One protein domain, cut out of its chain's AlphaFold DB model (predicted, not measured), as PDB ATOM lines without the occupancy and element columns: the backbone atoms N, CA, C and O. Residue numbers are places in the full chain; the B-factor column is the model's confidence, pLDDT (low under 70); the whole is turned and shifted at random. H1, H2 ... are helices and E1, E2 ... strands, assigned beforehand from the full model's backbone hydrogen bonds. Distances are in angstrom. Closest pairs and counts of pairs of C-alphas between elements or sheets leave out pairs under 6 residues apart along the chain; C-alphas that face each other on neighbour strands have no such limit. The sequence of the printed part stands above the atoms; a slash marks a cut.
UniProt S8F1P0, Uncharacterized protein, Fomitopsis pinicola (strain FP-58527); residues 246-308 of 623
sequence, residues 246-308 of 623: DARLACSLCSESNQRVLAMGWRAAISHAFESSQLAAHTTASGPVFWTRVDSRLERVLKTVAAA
ATOM      1  N   ASP A 246     149.972 118.245 196.837       95.38
ATOM      2  CA  ASP A 246     149.571 119.656 197.001       95.38
ATOM      3  C   ASP A 246     149.936 120.525 195.780       95.38
ATOM      4  O   ASP A 246     150.430 121.651 195.889       95.38
ATOM      5  N   ALA A 247     149.724 119.986 194.572       95.62
ATOM      6  CA  ALA A 247     150.030 120.709 193.344       95.62
ATOM      7  C   ALA A 247     149.161 121.969 193.235       95.62
ATOM      8  O   ALA A 247     147.930 121.921 193.315       95.62
ATOM      9  N   ARG A 248     149.815 123.107 192.982       96.31
ATOM     10  CA  ARG A 248     149.146 124.358 192.626       96.31
ATOM     11  C   ARG A 248     148.980 124.420 191.117       96.31
ATOM     12  O   ARG A 248     149.944 124.260 190.372       96.31
ATOM     13  N   LEU A 249     147.756 124.656 190.677       96.38
ATOM     14  CA  LEU A 249     147.367 124.701 189.276       96.38
ATOM     15  C   LEU A 249     146.915 126.108 188.905       96.38
ATOM     16  O   LEU A 249     146.268 126.782 189.704       96.38
ATOM     17  N   ALA A 250     147.229 126.522 187.683       95.19
ATOM     18  CA  ALA A 250     146.724 127.738 187.069       95.19
ATOM     19  C   ALA A 250     145.866 127.389 185.847       95.19
ATOM     20  O   ALA A 250     146.237 126.542 185.031       95.19
ATOM     21  N   CYS A 251     144.720 128.060 185.730       94.44
ATOM     22  CA  CYS A 251     143.856 128.011 184.553       94.44
ATOM     23  C   CYS A 251     144.351 129.038 183.523       94.44
ATOM     24  O   CYS A 251     144.504 130.219 183.865       94.44
ATOM     25  N   SER A 252     144.588 128.617 182.275       91.75
ATOM     26  CA  SER A 252     145.091 129.503 181.211       91.75
ATOM     27  C   SER A 252     144.145 130.679 180.939       91.75
ATOM     28  O   SER A 252     144.574 131.832 180.944       91.75
ATOM     29  N   LEU A 253     142.838 130.414 180.842       88.38
ATOM     30  CA  LEU A 253     141.820 131.433 180.548       88.38
ATOM     31  C   LEU A 253     141.715 132.514 181.634       88.38
ATOM     32  O   LEU A 253     141.539 133.703 181.350       88.38
ATOM     33  N   CYS A 254     141.834 132.113 182.900       87.94
ATOM     34  CA  CYS A 254     141.784 133.058 184.017       87.94
ATOM     35  C   CYS A 254     143.066 133.883 184.145       87.94
ATOM     36  O   CYS A 254     143.017 135.017 184.618       87.94
ATOM     37  N   SER A 255     144.200 133.316 183.731       87.31
ATOM     38  CA  SER A 255     145.499 133.982 183.820       87.31
ATOM     39  C   SER A 255     145.648 135.076 182.758       87.31
ATOM     40  O   SER A 255     146.176 136.147 183.055       87.31
ATOM     41  N   GLU A 256     145.135 134.840 181.548       83.12
ATOM     42  CA  GLU A 256     145.178 135.807 180.442       83.12
ATOM     43  C   GLU A 256     144.261 137.013 180.680       83.12
ATOM     44  O   GLU A 256     144.663 138.155 180.463       83.12
ATOM     45  N   SER A 257     143.041 136.775 181.168       75.81
ATOM     46  CA  SER A 257     142.002 137.809 181.275       75.81
ATOM     47  C   SER A 257     142.285 138.890 182.321       75.81
ATOM     48  O   SER A 257     141.911 140.043 182.124       75.81
ATOM     49  N   ASN A 258     142.950 138.545 183.426       69.94
ATOM     50  CA  ASN A 258     143.086 139.444 184.577       69.94
ATOM     51  C   ASN A 258     144.522 139.895 184.866       69.94
ATOM     52  O   ASN A 258     144.753 140.526 185.898       69.94
ATOM     53  N   GLN A 259     145.498 139.530 184.021       73.31
ATOM     54  CA  GLN A 259     146.938 139.707 184.294       73.31
ATOM     55  C   GLN A 259     147.371 139.170 185.677       73.31
ATOM     56  O   GLN A 259     148.381 139.588 186.246       73.31
ATOM     57  N   ARG A 260     146.588 138.252 186.256       79.94
ATOM     58  CA  ARG A 260     146.796 137.669 187.583       79.94
ATOM     59  C   ARG A 260     146.720 136.160 187.455       79.94
ATOM     60  O   ARG A 260     145.727 135.628 186.971       79.94
ATOM     61  N   VAL A 261     147.754 135.477 187.932       82.25
ATOM     62  CA  VAL A 261     147.773 134.015 187.980       82.25
ATOM     63  C   VAL A 261     146.952 133.562 189.184       82.25
ATOM     64  O   VAL A 261     147.385 133.702 190.328       82.25
ATOM     65  N   LEU A 262     145.757 133.030 188.928       87.62
ATOM     66  CA  LEU A 262     144.953 132.376 189.956       87.62
ATOM     67  C   LEU A 262     145.484 130.953 190.169       87.62
ATOM     68  O   LEU A 262     145.198 130.054 189.379       87.62
ATOM     69  N   ALA A 263     146.268 130.770 191.231       93.25
ATOM     70  CA  ALA A 263     146.769 129.467 191.648       93.25
ATOM     71  C   ALA A 263     145.793 128.797 192.624       93.25
ATOM     72  O   ALA A 263     145.391 129.392 193.623       93.25
ATOM     73  N   MET A 264     145.436 127.546 192.357       95.56
ATOM     74  CA  MET A 264     144.449 126.794 193.131       95.56
ATOM     75  C   MET A 264     144.902 125.348 193.354       95.56
ATOM     76  O   MET A 264     145.680 124.813 192.570       95.56
ATOM     77  N   GLY A 265     144.453 124.719 194.443       96.75
ATOM     78  CA  GLY A 265     144.639 123.274 194.631       96.75
ATOM     79  C   GLY A 265     143.741 122.473 193.681       96.75
ATOM     80  O   GLY A 265     142.771 123.011 193.144       96.75
ATOM     81  N   TRP A 266     144.016 121.182 193.500       97.69
ATOM     82  CA  TRP A 266     143.326 120.350 192.503       97.69
ATOM     83  C   TRP A 266     141.793 120.281 192.690       97.69
ATOM     84  O   TRP A 266     141.051 120.344 191.712       97.69
ATOM     85  N   ARG A 267     141.279 120.257 193.931       97.12
ATOM     86  CA  ARG A 267     139.821 120.284 194.202       97.12
ATOM     87  C   ARG A 267     139.155 121.588 193.768       97.12
ATOM     88  O   ARG A 267     138.056 121.586 193.210       97.12
ATOM     89  N   ALA A 268     139.834 122.704 194.022       96.50
ATOM     90  CA  ALA A 268     139.385 124.018 193.586       96.50
ATOM     91  C   ALA A 268     139.486 124.145 192.058       96.50
ATOM     92  O   ALA A 268     138.578 124.701 191.451       96.50
ATOM     93  N   ALA A 269     140.502 123.539 191.433       96.81
ATOM     94  CA  ALA A 269     140.608 123.434 189.977       96.81
ATOM     95  C   ALA A 269     139.441 122.672 189.352       96.81
ATOM     96  O   ALA A 269     138.869 123.143 188.374       96.81
ATOM     97  N   ILE A 270     139.027 121.546 189.936       96.69
ATOM     98  CA  ILE A 270     137.859 120.802 189.448       96.69
ATOM     99  C   ILE A 270     136.580 121.633 189.592       96.69
ATOM    100  O   ILE A 270     135.805 121.738 188.644       96.69
ATOM    101  N   SER A 271     136.375 122.262 190.752       95.62
ATOM    102  CA  SER A 271     135.219 123.143 190.982       95.62
ATOM    103  C   SER A 271     135.190 124.285 189.961       95.62
ATOM    104  O   SER A 271     134.172 124.526 189.316       95.62
ATOM    105  N   HIS A 272     136.347 124.907 189.727       94.50
ATOM    106  CA  HIS A 272     136.520 125.941 188.717       94.50
ATOM    107  C   HIS A 272     136.231 125.428 187.303       94.50
ATOM    108  O   HIS A 272     135.545 126.109 186.552       94.50
ATOM    109  N   ALA A 273     136.687 124.226 186.938       94.19
ATOM    110  CA  ALA A 273     136.421 123.639 185.624       94.19
ATOM    111  C   ALA A 273     134.925 123.422 185.369       94.19
ATOM    112  O   ALA A 273     134.452 123.581 184.242       94.19
ATOM    113  N   PHE A 274     134.157 123.081 186.408       93.62
ATOM    114  CA  PHE A 274     132.704 122.983 186.305       93.62
ATOM    115  C   PHE A 274     132.050 124.346 186.020       93.62
ATOM    116  O   PHE A 274     131.134 124.431 185.191       93.62
ATOM    117  N   GLU A 275     132.523 125.412 186.662       91.69
ATOM    118  CA  GLU A 275     132.018 126.779 186.489       91.69
ATOM    119  C   GLU A 275     132.456 127.400 185.152       91.69
ATOM    120  O   GLU A 275     131.643 127.985 184.435       91.69
ATOM    121  N   SER A 276     133.719 127.218 184.762       84.56
ATOM    122  CA  SER A 276     134.327 127.889 183.612       84.56
ATOM    123  C   SER A 276     133.729 127.463 182.276       84.56
ATOM    124  O   SER A 276     133.615 128.288 181.374       84.56
ATOM    125  N   SER A 277     133.306 126.205 182.113       72.25
ATOM    126  CA  SER A 277     132.733 125.789 180.822       72.25
ATOM    127  C   SER A 277     131.348 126.375 180.557       72.25
ATOM    128  O   SER A 277     130.925 126.399 179.407       72.25
ATOM    129  N   GLN A 278     130.655 126.888 181.581       73.19
ATOM    130  CA  GLN A 278     129.446 127.686 181.342       73.19
ATOM    131  C   GLN A 278     129.801 129.019 180.679       73.19
ATOM    132  O   GLN A 278     129.080 129.480 179.804       73.19
ATOM    133  N   LEU A 279     130.948 129.602 181.039       68.31
ATOM    134  CA  LEU A 279     131.444 130.834 180.428       68.31
ATOM    135  C   LEU A 279     132.015 130.581 179.026       68.31
ATOM    136  O   LEU A 279     131.751 131.363 178.119       68.31
ATOM    137  N   ALA A 280     132.735 129.472 178.824       63.00
ATOM    138  CA  ALA A 280     133.325 129.123 177.528       63.00
ATOM    139  C   ALA A 280     132.272 128.852 176.439       63.00
ATOM    140  O   ALA A 280     132.507 129.150 175.271       63.00
ATOM    141  N   ALA A 281     131.081 128.368 176.811       66.62
ATOM    142  CA  ALA A 281     129.967 128.211 175.873       66.62
ATOM    143  C   ALA A 281     129.529 129.541 175.224       66.62
ATOM    144  O   ALA A 281     128.913 129.533 174.160       66.62
ATOM    145  N   HIS A 282     129.865 130.685 175.830       56.97
ATOM    146  CA  HIS A 282     129.558 132.009 175.292       56.97
ATOM    147  C   HIS A 282     130.692 132.615 174.450       56.97
ATOM    148  O   HIS A 282     130.465 133.592 173.740       56.97
ATOM    149  N   THR A 283     131.892 132.034 174.475       61.47
ATOM    150  CA  THR A 283     133.062 132.510 173.727       61.47
ATOM    151  C   THR A 283     133.509 131.456 172.719       61.47
ATOM    152  O   THR A 283     134.443 130.694 172.941       61.47
ATOM    153  N   THR A 284     132.868 131.465 171.549       68.06
ATOM    154  CA  THR A 284     133.103 130.541 170.419       68.06
ATOM    155  C   THR A 284     134.539 130.505 169.876       68.06
ATOM    156  O   THR A 284     134.849 129.652 169.051       68.06
ATOM    157  N   ALA A 285     135.424 131.399 170.321       75.62
ATOM    158  CA  ALA A 285     136.819 131.473 169.888       75.62
ATOM    159  C   ALA A 285     137.830 130.913 170.907       75.62
ATOM    160  O   ALA A 285     139.023 130.870 170.611       75.62
ATOM    161  N   SER A 286     137.400 130.521 172.111       68.56
ATOM    162  CA  SER A 286     138.329 130.056 173.141       68.56
ATOM    163  C   SER A 286     138.573 128.555 172.988       68.56
ATOM    164  O   SER A 286     137.640 127.758 173.059       68.56
ATOM    165  N   GLY A 287     139.825 128.173 172.725       81.88
ATOM    166  CA  GLY A 287     140.243 126.773 172.659       81.88
ATOM    167  C   GLY A 287     140.020 126.011 173.978       81.88
ATOM    168  O   GLY A 287     139.518 126.569 174.956       81.88
ATOM    169  N   PRO A 288     140.393 124.721 174.038       84.81
ATOM    170  CA  PRO A 288     140.234 123.929 175.254       84.81
ATOM    171  C   PRO A 288     140.955 124.586 176.439       84.81
ATOM    172  O   PRO A 288     142.059 125.106 176.300       84.81
ATOM    173  N   VAL A 289     140.337 124.541 177.624       88.94
ATOM    174  CA  VAL A 289     140.966 125.037 178.856       88.94
ATOM    175  C   VAL A 289     142.216 124.210 179.145       88.94
ATOM    176  O   VAL A 289     142.131 122.982 179.296       88.94
ATOM    177  N   PHE A 290     143.361 124.886 179.246       92.31
ATOM    178  CA  PHE A 290     144.625 124.275 179.630       92.31
ATOM    179  C   PHE A 290     144.900 124.532 181.108       92.31
ATOM    180  O   PHE A 290     144.694 125.630 181.632       92.31
ATOM    181  N   TRP A 291     145.387 123.487 181.767       95.50
ATOM    182  CA  TRP A 291     145.797 123.516 183.160       95.50
ATOM    183  C   TRP A 291     147.304 123.352 183.226       95.50
ATOM    184  O   TRP A 291     147.862 122.438 182.619       95.50
ATOM    185  N   THR A 292     147.967 124.244 183.952       95.69
ATOM    186  CA  THR A 292     149.423 124.207 184.101       95.69
ATOM    187  C   THR A 292     149.779 124.171 185.574       95.69
ATOM    188  O   THR A 292     149.238 124.939 186.372       95.69
ATOM    189  N   ARG A 293     150.700 123.276 185.942       96.56
ATOM    190  CA  ARG A 293     151.298 123.283 187.276       96.56
ATOM    191  C   ARG A 293     152.105 124.558 187.452       96.56
ATOM    192  O   ARG A 293     152.961 124.874 186.630       96.56
ATOM    193  N   VAL A 294     151.839 125.272 188.532       94.81
ATOM    194  CA  VAL A 294     152.631 126.430 188.932       94.81
ATOM    195  C   VAL A 294     154.033 125.940 189.283       94.81
ATOM    196  O   VAL A 294     154.190 125.035 190.104       94.81
ATOM    197  N   ASP A 295     155.050 126.506 188.635       91.56
ATOM    198  CA  ASP A 295     156.434 126.118 188.883       91.56
ATOM    199  C   ASP A 295     156.873 126.480 190.318       91.56
ATOM    200  O   ASP A 295     156.324 127.377 190.960       91.56
ATOM    201  N   SER A 296     157.898 125.800 190.837       87.38
ATOM    202  CA  SER A 296     158.370 125.996 192.217       87.38
ATOM    203  C   SER A 296     158.948 127.396 192.483       87.38
ATOM    204  O   SER A 296     159.082 127.820 193.636       87.38
ATOM    205  N   ARG A 297     159.323 128.147 191.441       87.25
ATOM    206  CA  ARG A 297     159.788 129.532 191.564       87.25
ATOM    207  C   ARG A 297     158.598 130.471 191.745       87.25
ATOM    208  O   ARG A 297     158.620 131.279 192.671       87.25
ATOM    209  N   LEU A 298     157.566 130.344 190.921       86.75
ATOM    210  CA  LEU A 298     156.317 131.079 191.025       86.75
ATOM    211  C   LEU A 298     155.586 130.711 192.314       86.75
ATOM    212  O   LEU A 298     155.066 131.592 192.985       86.75
ATOM    213  N   GLU A 299     155.641 129.453 192.743       83.75
ATOM    214  CA  GLU A 299     155.097 129.028 194.031       83.75
ATOM    215  C   GLU A 299     155.786 129.738 195.206       83.75
ATOM    216  O   GLU A 299     155.114 130.205 196.123       83.75
ATOM    217  N   ARG A 300     157.118 129.906 195.163       87.75
ATOM    218  CA  ARG A 300     157.839 130.719 196.159       87.75
ATOM    219  C   ARG A 300     157.395 132.177 196.130       87.75
ATOM    220  O   ARG A 300     157.214 132.762 197.191       87.75
ATOM    221  N   VAL A 301     157.190 132.756 194.946       87.19
ATOM    222  CA  VAL A 301     156.669 134.127 194.821       87.19
ATOM    223  C   VAL A 301     155.266 134.225 195.416       87.19
ATOM    224  O   VAL A 301     155.020 135.112 196.224       87.19
ATOM    225  N   LEU A 302     154.370 133.292 195.094       83.69
ATOM    226  CA  LEU A 302     153.004 133.263 195.615       83.69
ATOM    227  C   LEU A 302     152.974 133.072 197.133       83.69
ATOM    228  O   LEU A 302     152.209 133.758 197.803       83.69
ATOM    229  N   LYS A 303     153.834 132.213 197.693       85.38
ATOM    230  CA  LYS A 303     153.987 132.053 199.150       85.38
ATOM    231  C   LYS A 303     154.489 133.337 199.804       85.38
ATOM    232  O   LYS A 303     153.943 133.737 200.827       85.38
ATOM    233  N   THR A 304     155.463 134.017 199.201       87.25
ATOM    234  CA  THR A 304     155.945 135.316 199.690       87.25
ATOM    235  C   THR A 304     154.854 136.381 199.616       87.25
ATOM    236  O   THR A 304     154.675 137.117 200.576       87.25
ATOM    237  N   VAL A 305     154.082 136.445 198.526       84.50
ATOM    238  CA  VAL A 305     152.962 137.391 198.379       84.50
ATOM    239  C   VAL A 305     151.849 137.088 199.382       84.50
ATOM    240  O   VAL A 305     151.337 138.013 200.001       84.50
ATOM    241  N   ALA A 306     151.502 135.818 199.590       84.31
ATOM    242  CA  ALA A 306     150.499 135.408 200.572       84.31
ATOM    243  C   ALA A 306     150.947 135.699 202.014       84.31
ATOM    244  O   ALA A 306     150.137 136.139 202.822       84.31
ATOM    245  N   ALA A 307     152.232 135.507 202.331       87.25
ATOM    246  CA  ALA A 307     152.805 135.857 203.632       87.25
ATOM    247  C   ALA A 307     152.940 137.377 203.832       87.25
ATOM    248  O   ALA A 307     152.825 137.865 204.954       87.25
ATOM    249  N   ALA A 308     153.190 138.121 202.751       84.75
ATOM    250  CA  ALA A 308     153.313 139.574 202.763       84.75
ATOM    251  C   ALA A 308     151.960 140.292 202.717       84.75
ATOM    252  O   ALA A 308     151.908 141.460 203.097       84.75
TER     253      ALA A 308
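AT A GLANCE: This is residues 246 to 308 of the 623 residues of an uncharacterized protein of Fomitopsis pinicola (strain FP-58527) (UniProt S8F1P0). A tiny two-stranded ribbon, E1 beside E2, makes the middle; the long helix H2 runs alongside it nearer to E1, the short H1 continues from the end of E1, and H3 reaches away at one end of the long axis. Residues 281 to 290, which link H2 to E2, make the turn at the other extreme of the long axis, far from H3. The printed part has 63 residues, ordered E1 H1 H2 E2 H3; the sheet E1 - E2 is antiparallel and the class is mostly helix. It is only just compact, close to loose, with a radius of gyration of the C-alphas of 12.6 A and spans of 38 by 23 by 17 A.

HOW THE PARTS SIT: Begin at E1, residues 249 to 251, the antiparallel neighbour of E2, residues 291 to 293, at 148 degrees; N 250 and O 292 are 2.9 A apart, within hydrogen-bond range. Residues 249 to 250 also form a short antiparallel pairing with 263 to 264. H1, residues 252 to 258, comes closest to E2 at the C-alphas of Ser 252 and Trp 291, 6.3 A. H2, residues 266 to 280, comes closest to E1 at the C-alphas of Leu 249 and Trp 266, 6.8 A. H3, residues 296 to 308, is apart from E1, H1 and H2. Every O i to N i+4 pair is within hydrogen-bond range in H3, against 2 of 3 in H1 and 8 of 11 in H2.

IN THESE COORDINATES: Find C-alpha 249 at (147.367, 124.701, 189.276), where E1 begins. From C-alpha 266 at (143.326, 120.350, 192.503), H2 runs 20.0 A. H3 runs 17.9 A to C-alpha 308 at (153.313, 139.574, 202.763); H1 measures 10.7 A, E1 6.8 A and E2 6.9 A.

THE WHOLE: Look at the C-alphas of Thr 284 and Ala 308, the two farthest apart, at 39.2 A. Residues 303 to 308 of H3 stand free. The printed part has no cut, and no link is long. In this model pLDDT is under 70 at residues 258, 279 to 284 and 286.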